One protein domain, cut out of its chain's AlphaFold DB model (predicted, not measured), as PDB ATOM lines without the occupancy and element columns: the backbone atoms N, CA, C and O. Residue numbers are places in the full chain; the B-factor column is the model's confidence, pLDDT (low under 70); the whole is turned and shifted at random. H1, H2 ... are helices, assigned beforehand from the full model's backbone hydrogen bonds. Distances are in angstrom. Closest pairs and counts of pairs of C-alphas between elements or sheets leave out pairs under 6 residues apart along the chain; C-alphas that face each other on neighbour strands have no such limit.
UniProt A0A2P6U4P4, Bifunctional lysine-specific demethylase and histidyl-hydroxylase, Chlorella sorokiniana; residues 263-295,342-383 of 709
ATOM      1  N   PHE A 263     136.050  92.484 153.779       87.88
ATOM      2  CA  PHE A 263     135.565  92.974 155.076       87.88
ATOM      3  C   PHE A 263     136.099  94.369 155.432       87.88
ATOM      4  O   PHE A 263     135.453  95.071 156.207       87.88
ATOM      5  N   ALA A 264     137.263  94.767 154.903       87.19
ATOM      6  CA  ALA A 264     137.797  96.106 155.123       87.19
ATOM      7  C   ALA A 264     136.951  97.157 154.389       87.19
ATOM      8  O   ALA A 264     136.587  98.159 155.001       87.19
ATOM      9  N   ASP A 265     136.562  96.875 153.142       86.69
ATOM     10  CA  ASP A 265     135.680  97.733 152.342       86.69
ATOM     11  C   ASP A 265     134.291  97.834 152.997       86.69
ATOM     12  O   ASP A 265     133.779  98.926 153.247       86.69
ATOM     13  N   LEU A 266     133.721  96.695 153.416       86.19
ATOM     14  CA  LEU A 266     132.448  96.666 154.145       86.19
ATOM     15  C   LEU A 266     132.506  97.495 155.439       86.19
ATOM     16  O   LEU A 266     131.577  98.246 155.741       86.19
ATOM     17  N   LEU A 267     133.590  97.371 156.213       85.75
ATOM     18  CA  LEU A 267     133.781  98.133 157.447       85.75
ATOM     19  C   LEU A 267     133.925  99.633 157.165       85.75
ATOM     20  O   LEU A 267     133.367 100.440 157.909       85.75
ATOM     21  N   GLN A 268     134.641 100.009 156.103       85.69
ATOM     22  CA  GLN A 268     134.770 101.397 155.670       85.69
ATOM     23  C   GLN A 268     133.392 101.995 155.360       85.69
ATOM     24  O   GLN A 268     133.040 103.029 155.931       85.69
ATOM     25  N   HIS A 269     132.577 101.322 154.541       83.75
ATOM     26  CA  HIS A 269     131.211 101.764 154.242       83.75
ATOM     27  C   HIS A 269     130.333 101.835 155.497       83.75
ATOM     28  O   HIS A 269     129.628 102.824 155.706       83.75
ATOM     29  N   ALA A 270     130.413 100.827 156.370       83.81
ATOM     30  CA  ALA A 270     129.645 100.781 157.609       83.81
ATOM     31  C   ALA A 270     129.951 101.978 158.522       83.81
ATOM     32  O   ALA A 270     129.029 102.597 159.053       83.81
ATOM     33  N   VAL A 271     131.233 102.338 158.678       84.19
ATOM     34  CA  VAL A 271     131.656 103.526 159.436       84.19
ATOM     35  C   VAL A 271     131.121 104.798 158.786       84.19
ATOM     36  O   VAL A 271     130.509 105.616 159.475       84.19
ATOM     37  N   SER A 272     131.326 104.962 157.477       84.44
ATOM     38  CA  SER A 272     130.922 106.167 156.745       84.44
ATOM     39  C   SER A 272     129.422 106.425 156.856       84.44
ATOM     40  O   SER A 272     129.002 107.530 157.200       84.44
ATOM     41  N   VAL A 273     128.596 105.397 156.656       78.81
ATOM     42  CA  VAL A 273     127.143 105.574 156.713       78.81
ATOM     43  C   VAL A 273     126.627 105.671 158.148       78.81
ATOM     44  O   VAL A 273     125.707 106.446 158.408       78.81
ATOM     45  N   ALA A 274     127.243 104.985 159.117       83.50
ATOM     46  CA  ALA A 274     126.927 105.200 160.531       83.50
ATOM     47  C   ALA A 274     127.157 106.658 160.967       83.50
ATOM     48  O   ALA A 274     126.351 107.194 161.729       83.50
ATOM     49  N   LEU A 275     128.221 107.301 160.468       84.69
ATOM     50  CA  LEU A 275     128.522 108.711 160.732       84.69
ATOM     51  C   LEU A 275     127.512 109.658 160.073       84.69
ATOM     52  O   LEU A 275     127.109 110.637 160.701       84.69
ATOM     53  N   ALA A 276     127.099 109.368 158.837       82.06
ATOM     54  CA  ALA A 276     126.166 110.202 158.080       82.06
ATOM     55  C   ALA A 276     124.697 110.036 158.516       82.06
ATOM     56  O   ALA A 276     123.892 110.946 158.334       82.06
ATOM     57  N   ASN A 277     124.319 108.890 159.094       80.25
ATOM     58  CA  ASN A 277     122.930 108.578 159.426       80.25
ATOM     59  C   ASN A 277     122.497 109.209 160.772       80.25
ATOM     60  O   ASN A 277     122.964 108.765 161.825       80.25
ATOM     61  N   PRO A 278     121.522 110.143 160.799       83.31
ATOM     62  CA  PRO A 278     121.109 110.844 162.024       83.31
ATOM     63  C   PRO A 278     120.526 109.947 163.123       83.31
ATOM     64  O   PRO A 278     120.469 110.346 164.284       83.31
ATOM     65  N   THR A 279     120.064 108.743 162.773       83.38
ATOM     66  CA  THR A 279     119.499 107.778 163.729       83.38
ATOM     67  C   THR A 279     120.539 106.797 164.268       83.38
ATOM     68  O   THR A 279     120.401 106.344 165.404       83.38
ATOM     69  N   LEU A 280     121.588 106.492 163.493       83.12
ATOM     70  CA  LEU A 280     122.673 105.595 163.910       83.12
ATOM     71  C   LEU A 280     123.817 106.351 164.587       83.12
ATOM     72  O   LEU A 280     124.364 105.854 165.572       83.12
ATOM     73  N   GLN A 281     124.137 107.564 164.131       87.75
ATOM     74  CA  GLN A 281     125.232 108.370 164.670       87.75
ATOM     75  C   GLN A 281     125.121 108.558 166.197       87.75
ATOM     76  O   GLN A 281     126.109 108.307 166.896       87.75
ATOM     77  N   PRO A 282     123.947 108.875 166.790       89.69
ATOM     78  CA  PRO A 282     123.828 109.001 168.243       89.69
ATOM     79  C   PRO A 282     124.067 107.683 168.989       89.69
ATOM     80  O   PRO A 282     124.518 107.713 170.137       89.69
ATOM     81  N   LEU A 283     123.806 106.545 168.341       88.88
ATOM     82  CA  LEU A 283     123.964 105.196 168.892       88.88
ATOM     83  C   LEU A 283     125.391 104.653 168.755       88.88
ATOM     84  O   LEU A 283     125.731 103.701 169.453       88.88
ATOM     85  N   MET A 284     126.242 105.267 167.921       89.06
ATOM     86  CA  MET A 284     127.639 104.846 167.786       89.06
ATOM     87  C   MET A 284     128.366 104.876 169.145       89.06
ATOM     88  O   MET A 284     128.134 105.793 169.949       89.06
ATOM     89  N   PRO A 285     129.288 103.938 169.412       90.88
ATOM     90  CA  PRO A 285     130.058 103.909 170.651       90.88
ATOM     91  C   PRO A 285     130.838 105.201 170.926       90.88
ATOM     92  O   PRO A 285     131.370 105.844 170.021       90.88
ATOM     93  N   GLN A 286     130.954 105.574 172.205       90.38
ATOM     94  CA  GLN A 286     131.640 106.808 172.612       90.38
ATOM     95  C   GLN A 286     133.092 106.906 172.100       90.38
ATOM     96  O   GLN A 286     133.438 107.986 171.622       90.38
ATOM     97  N   PRO A 287     133.919 105.838 172.118       90.88
ATOM     98  CA  PRO A 287     135.289 105.909 171.603       90.88
ATOM     99  C   PRO A 287     135.391 106.254 170.111       90.88
ATOM    100  O   PRO A 287     136.347 106.911 169.718       90.88
ATOM    101  N   LEU A 288     134.406 105.859 169.294       88.31
ATOM    102  CA  LEU A 288     134.356 106.178 167.859       88.31
ATOM    103  C   LEU A 288     133.932 107.628 167.590       88.31
ATOM    104  O   LEU A 288     134.331 108.208 166.590       88.31
ATOM    105  N   LYS A 289     133.129 108.218 168.485       88.12
ATOM    106  CA  LYS A 289     132.661 109.614 168.380       88.12
ATOM    107  C   LYS A 289     133.584 110.623 169.059       88.12
ATOM    108  O   LYS A 289     133.367 111.828 168.954       88.12
ATOM    109  N   ALA A 290     134.548 110.152 169.844       88.81
ATOM    110  CA  ALA A 290     135.447 111.017 170.585       88.81
ATOM    111  C   ALA A 290     136.353 111.802 169.624       88.81
ATOM    112  O   ALA A 290     136.884 111.253 168.663       88.81
ATOM    113  N   GLY A 291     136.565 113.088 169.908       87.25
ATOM    114  CA  GLY A 291     137.517 113.896 169.151       87.25
ATOM    115  C   GLY A 291     138.951 113.381 169.312       87.25
ATOM    116  O   GLY A 291     139.343 112.913 170.385       87.25
ATOM    117  N   LEU A 292     139.749 113.508 168.250       87.12
ATOM    118  CA  LEU A 292     141.177 113.191 168.288       87.12
ATOM    119  C   LEU A 292     141.916 114.088 169.304       87.12
ATOM    120  O   LEU A 292     141.497 115.227 169.541       87.12
ATOM    121  N   PRO A 293     143.039 113.630 169.893       84.25
ATOM    122  CA  PRO A 293     143.817 114.449 170.815       84.25
ATOM    123  C   PRO A 293     144.222 115.791 170.196       84.25
ATOM    124  O   PRO A 293     144.711 115.854 169.067       84.25
ATOM    125  N   LEU A 294     144.070 116.883 170.948       82.31
ATOM    126  CA  LEU A 294     144.449 118.210 170.462       82.31
ATOM    127  C   LEU A 294     145.922 118.237 170.034       82.31
ATOM    128  O   LEU A 294     146.800 117.739 170.741       82.31
ATOM    129  N   ARG A 295     146.191 118.868 168.885       76.00
ATOM    130  CA  ARG A 295     147.532 119.015 168.289       76.00
ATOM    131  C   ARG A 295     148.219 117.692 167.923       76.00
ATOM    132  O   ARG A 295     149.429 117.708 167.707       76.00
ATOM    133  N   LEU A 342     147.917 107.433 170.751       79.56
ATOM    134  CA  LEU A 342     146.906 107.458 169.696       79.56
ATOM    135  C   LEU A 342     146.585 106.049 169.183       79.56
ATOM    136  O   LEU A 342     145.419 105.691 169.091       79.56
ATOM    137  N   ALA A 343     147.605 105.217 168.944       76.88
ATOM    138  CA  ALA A 343     147.402 103.830 168.526       76.88
ATOM    139  C   ALA A 343     146.573 103.022 169.543       76.88
ATOM    140  O   ALA A 343     145.718 102.233 169.155       76.88
ATOM    141  N   ARG A 344     146.781 103.238 170.852       83.44
ATOM    142  CA  ARG A 344     145.960 102.603 171.898       83.44
ATOM    143  C   ARG A 344     144.518 103.108 171.892       83.44
ATOM    144  O   ARG A 344     143.615 102.293 172.005       83.44
ATOM    145  N   GLN A 345     144.305 104.415 171.734       85.81
ATOM    146  CA  GLN A 345     142.958 104.995 171.649       85.81
ATOM    147  C   GLN A 345     142.202 104.496 170.414       85.81
ATOM    148  O   GLN A 345     141.035 104.138 170.516       85.81
ATOM    149  N   LEU A 346     142.881 104.397 169.267       86.19
ATOM    150  CA  LEU A 346     142.309 103.804 168.061       86.19
ATOM    151  C   LEU A 346     141.967 102.325 168.279       86.19
ATOM    152  O   LEU A 346     140.882 101.892 167.917       86.19
ATOM    153  N   ALA A 347     142.838 101.558 168.944       85.62
ATOM    154  CA  ALA A 347     142.545 100.168 169.295       85.62
ATOM    155  C   ALA A 347     141.346 100.031 170.257       85.62
ATOM    156  O   ALA A 347     140.598  99.057 170.169       85.62
ATOM    157  N   ASP A 348     141.146 100.983 171.173       89.69
ATOM    158  CA  ASP A 348     139.945 101.049 172.018       89.69
ATOM    159  C   ASP A 348     138.693 101.331 171.171       89.69
ATOM    160  O   ASP A 348     137.667 100.681 171.364       89.69
ATOM    161  N   ALA A 349     138.788 102.232 170.188       90.19
ATOM    162  CA  ALA A 349     137.703 102.513 169.249       90.19
ATOM    163  C   ALA A 349     137.352 101.304 168.367       90.19
ATOM    164  O   ALA A 349     136.174 100.984 168.224       90.19
ATOM    165  N   CYS A 350     138.347 100.577 167.849       90.56
ATOM    166  CA  CYS A 350     138.121  99.342 167.093       90.56
ATOM    167  C   CYS A 350     137.440  98.257 167.941       90.56
ATOM    168  O   CYS A 350     136.572  97.545 167.445       90.56
ATOM    169  N   ARG A 351     137.793  98.134 169.228       93.38
ATOM    170  CA  ARG A 351     137.118  97.193 170.139       93.38
ATOM    171  C   ARG A 351     135.668  97.584 170.400       93.38
ATOM    172  O   ARG A 351     134.800  96.725 170.348       93.38
ATOM    173  N   ALA A 352     135.406  98.871 170.605       92.31
ATOM    174  CA  ALA A 352     134.045  99.370 170.759       92.31
ATOM    175  C   ALA A 352     133.204  99.165 169.483       92.31
ATOM    176  O   ALA A 352     132.022  98.855 169.578       92.31
ATOM    177  N   MET A 353     133.813  99.295 168.296       90.06
ATOM    178  CA  MET A 353     133.167  98.940 167.027       90.06
ATOM    179  C   MET A 353     132.783  97.459 166.989       90.06
ATOM    180  O   MET A 353     131.657  97.133 166.636       90.06
ATOM    181  N   ALA A 354     133.699  96.566 167.373       91.62
ATOM    182  CA  ALA A 354     133.424  95.133 167.402       91.62
ATOM    183  C   ALA A 354     132.247  94.802 168.335       91.62
ATOM    184  O   ALA A 354     131.319  94.124 167.911       91.62
ATOM    185  N   GLU A 355     132.229  95.358 169.552       91.69
ATOM    186  CA  GLU A 355     131.107  95.194 170.492       91.69
ATOM    187  C   GLU A 355     129.779  95.704 169.909       91.69
ATOM    188  O   GLU A 355     128.732  95.104 170.130       91.69
ATOM    189  N   TRP A 356     129.810  96.798 169.143       89.44
ATOM    190  CA  TRP A 356     128.620  97.346 168.492       89.44
ATOM    191  C   TRP A 356     128.110  96.474 167.341       89.44
ATOM    192  O   TRP A 356     126.902  96.322 167.180       89.44
ATOM    193  N   LEU A 357     129.018  95.880 166.562       88.38
ATOM    194  CA  LEU A 357     128.685  94.942 165.487       88.38
ATOM    195  C   LEU A 357     128.189  93.586 166.015       88.38
ATOM    196  O   LEU A 357     127.424  92.914 165.327       88.38
ATOM    197  N   GLU A 358     128.607  93.185 167.218       92.00
ATOM    198  CA  GLU A 358     128.139  91.971 167.902       92.00
ATOM    199  C   GLU A 358     126.738  92.121 168.525       92.00
ATOM    200  O   GLU A 358     126.124  91.118 168.896       92.00
ATOM    201  N   ASP A 359     126.216  93.345 168.641       92.06
ATOM    202  CA  ASP A 359     124.872  93.604 169.161       92.06
ATOM    203  C   ASP A 359     123.789  93.038 168.222       92.06
ATOM    204  O   ASP A 359     123.771  93.324 167.023       92.06
ATOM    205  N   GLU A 360     122.859  92.247 168.770       88.81
ATOM    206  CA  GLU A 360     121.838  91.530 167.989       88.81
ATOM    207  C   GLU A 360     120.834  92.454 167.274       88.81
ATOM    208  O   GLU A 360     120.207  92.031 166.303       88.81
ATOM    209  N   GLU A 361     120.660  93.696 167.735       86.12
ATOM    210  CA  GLU A 361     119.738  94.664 167.134       86.12
ATOM    211  C   GLU A 361     120.487  95.715 166.305       86.12
ATOM    212  O   GLU A 361     120.080  96.039 165.188       86.12
ATOM    213  N   LEU A 362     121.580  96.263 166.836       83.19
ATOM    214  CA  LEU A 362     122.316  97.358 166.209       83.19
ATOM    215  C   LEU A 362     123.294  96.873 165.141       83.19
ATOM    216  O   LEU A 362     123.398  97.523 164.101       83.19
ATOM    217  N   GLY A 363     123.953  95.730 165.347       84.62
ATOM    218  CA  GLY A 363     124.888  95.149 164.386       84.62
ATOM    219  C   GLY A 363     124.251  94.948 163.007       84.62
ATOM    220  O   GLY A 363     124.743  95.518 162.028       84.62
ATOM    221  N   PRO A 364     123.102  94.248 162.905       83.62
ATOM    222  CA  PRO A 364     122.373  94.119 161.648       83.62
ATOM    223  C   PRO A 364     121.956  95.462 161.055       83.62
ATOM    224  O   PRO A 364     122.078  95.642 159.855       83.62
ATOM    225  N   ARG A 365     121.533  96.446 161.859       78.81
ATOM    226  CA  ARG A 365     121.151  97.769 161.334       78.81
ATOM    227  C   ARG A 365     122.333  98.515 160.722       78.81
ATOM    228  O   ARG A 365     122.149  99.207 159.731       78.81
ATOM    229  N   VAL A 366     123.533  98.371 161.270       76.25
ATOM    230  CA  VAL A 366     124.750  98.966 160.698       76.25
ATOM    231  C   VAL A 366     125.166  98.228 159.426       76.25
ATOM    232  O   VAL A 366     125.494  98.848 158.423       76.25
ATOM    233  N   VAL A 367     125.105  96.900 159.415       76.56
ATOM    234  CA  VAL A 367     125.505  96.126 158.232       76.56
ATOM    235  C   VAL A 367     124.473  96.253 157.102       76.56
ATOM    236  O   VAL A 367     124.846  96.499 155.959       76.56
ATOM    237  N   GLU A 368     123.181  96.150 157.408       70.00
ATOM    238  CA  GLU A 368     122.070  96.151 156.447       70.00
ATOM    239  C   GLU A 368     121.684  97.569 156.001       70.00
ATOM    240  O   GLU A 368     121.522  97.804 154.805       70.00
ATOM    241  N   ALA A 369     121.584  98.535 156.926       60.97
ATOM    242  CA  ALA A 369     121.177  99.904 156.595       60.97
ATOM    243  C   ALA A 369     122.342 100.832 156.215       60.97
ATOM    244  O   ALA A 369     122.074 101.913 155.693       60.97
ATOM    245  N   ALA A 370     123.600 100.456 156.484       56.91
ATOM    246  CA  ALA A 370     124.748 101.339 156.282       56.91
ATOM    247  C   ALA A 370     125.667 100.893 155.129       56.91
ATOM    248  O   ALA A 370     125.924 101.678 154.226       56.91
ATOM    249  N   ALA A 371     126.104  99.633 155.091       55.06
ATOM    250  CA  ALA A 371     126.984  99.158 154.018       55.06
ATOM    251  C   ALA A 371     126.238  98.365 152.935       55.06
ATOM    252  O   ALA A 371     126.449  98.583 151.747       55.06
ATOM    253  N   GLY A 372     125.294  97.510 153.337       61.81
ATOM    254  CA  GLY A 372     124.521  96.677 152.422       61.81
ATOM    255  C   GLY A 372     123.650  97.474 151.454       61.81
ATOM    256  O   GLY A 372     123.561  97.092 150.300       61.81
ATOM    257  N   ALA A 373     123.038  98.584 151.881       69.19
ATOM    258  CA  ALA A 373     122.178  99.390 151.011       69.19
ATOM    259  C   ALA A 373     122.962 100.172 149.945       69.19
ATOM    260  O   ALA A 373     122.567 100.147 148.787       69.19
ATOM    261  N   VAL A 374     124.077 100.815 150.318       75.00
ATOM    262  CA  VAL A 374     124.923 101.569 149.373       75.00
ATOM    263  C   VAL A 374     125.623 100.621 148.406       75.00
ATOM    264  O   VAL A 374     125.517 100.804 147.201       75.00
ATOM    265  N   MET A 375     126.257  99.562 148.920       80.81
ATOM    266  CA  MET A 375     126.917  98.565 148.073       80.81
ATOM    267  C   MET A 375     125.914  97.812 147.193       80.81
ATOM    268  O   MET A 375     126.221  97.498 146.049       80.81
ATOM    269  N   ALA A 376     124.710  97.510 147.697       81.88
ATOM    270  CA  ALA A 376     123.682  96.885 146.872       81.88
ATOM    271  C   ALA A 376     123.110  97.854 145.843       81.88
ATOM    272  O   ALA A 376     122.776  97.405 144.758       81.88
ATOM    273  N   GLU A 377     122.955  99.140 146.157       86.44
ATOM    274  CA  GLU A 377     122.505 100.127 145.178       86.44
ATOM    275  C   GLU A 377     123.526 100.280 144.050       86.44
ATOM    276  O   GLU A 377     123.146 100.104 142.897       86.44
ATOM    277  N   ASP A 378     124.799 100.505 144.382       86.94
ATOM    278  CA  ASP A 378     125.895 100.565 143.409       86.94
ATOM    279  C   ASP A 378     125.949  99.289 142.557       86.94
ATOM    280  O   ASP A 378     125.831  99.340 141.336       86.94
ATOM    281  N   PHE A 379     125.948  98.115 143.195       91.56
ATOM    282  CA  PHE A 379     125.869  96.845 142.478       91.56
ATOM    283  C   PHE A 379     124.645  96.757 141.558       91.56
ATOM    284  O   PHE A 379     124.758  96.280 140.436       91.56
ATOM    285  N   MET A 380     123.462  97.184 142.005       92.06
ATOM    286  CA  MET A 380     122.249  97.112 141.190       92.06
ATOM    287  C   MET A 380     122.284  98.065 139.992       92.06
ATOM    288  O   MET A 380     121.676  97.732 138.979       92.06
ATOM    289  N   ARG A 381     122.966  99.208 140.094       91.19
ATOM    290  CA  ARG A 381     123.083 100.201 139.015       91.19
ATOM    291  C   ARG A 381     124.187  99.874 138.019       91.19
ATOM    292  O   ARG A 381     124.008 100.104 136.834       91.19
ATOM    293  N   SER A 382     125.278  99.291 138.499       93.12
ATOM    294  CA  SER A 382     126.494  99.099 137.705       93.12
ATOM    295  C   SER A 382     126.573  97.725 137.029       93.12
ATOM    296  O   SER A 382     127.406  97.515 136.155       93.12
ATOM    297  N   ARG A 383     125.719  96.771 137.424       95.44
ATOM    298  CA  ARG A 383     125.706  95.400 136.884       95.44
ATOM    299  C   ARG A 383     125.003  95.274 135.534       95.44
ATOM    300  O   ARG A 383     124.187  96.120 135.174       95.44
TER     301      ARG A 383
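Overview. This is residues 263 to 295 and 342 to 383 of the 709 residues of the protein "Bifunctional lysine-specific demethylase and histidyl-hydroxylase" of Chlorella sorokiniana (UniProt A0A2P6U4P4). Two long helices, H3 and H4, meet near their ends as an L, and H1 sits in the opening of the L, crossing H4. The short H2 packs on H3, and the last residues of H4, with Arg 383, stick out as a free tip. The printed part has 75 residues with four named helices, H1, H2, H3 and H4 along the chain, and no named strand; the class is all helix. It is only just compact, close to loose, with a radius of gyration of the C-alphas of 13.4 A, and only just elongated, spanning 44 by 29 by 23 A.

Along the chain. H1, residues 263 to 276, begins with C-alpha 263 at (135.565, 92.974, 155.076) and is 19.9 A long from first to last C-alpha. H2 is residues 286 to 289. H3, residues 342 to 357, begins at (146.906, 107.458, 169.696) and is 22.5 A long. H4, residues 362 to 382, is 28.9 A long and ends with C-alpha 382 at (126.494, 99.099, 137.705).

Arrangement. H1 touches H4, which meets it with residues 366 to 374 alone, about perpendicular at 76 degrees; their closest C-alphas, of Ala 270 and Ala 371, are 4.8 A apart. H1 and H3 are apart. H2 touches H3, with the C-alphas of Pro 287 and Ala 349 closest at 4.8 A. H3 and H4 touch only at the corner by their link, about perpendicular at 89 degrees; the C-alphas of Leu 357 and Gly 363 are closest, at 4.0 A. H4 has a kink of 29 degrees near residue 374. In H1 and H3 every O i to N i+4 pair is within hydrogen-bond range, in H4 14 of 17; H2 is too short for such a pair.

Size, cuts and confidence. The C-alphas farthest apart, of Arg 295 and Arg 383, are 44.9 A apart. Residues 296 to 341 are not printed, and C-alphas 295 and 342 are 11.7 A apart across this cut. Residues 377 to 383, of which 377 to 382 belong to H4, stand free. The link from H3 to H4 is tight and that from H1 to H2 short. The mean pLDDT of the printed part is 84.3, and residues 369 to 373 are under 70.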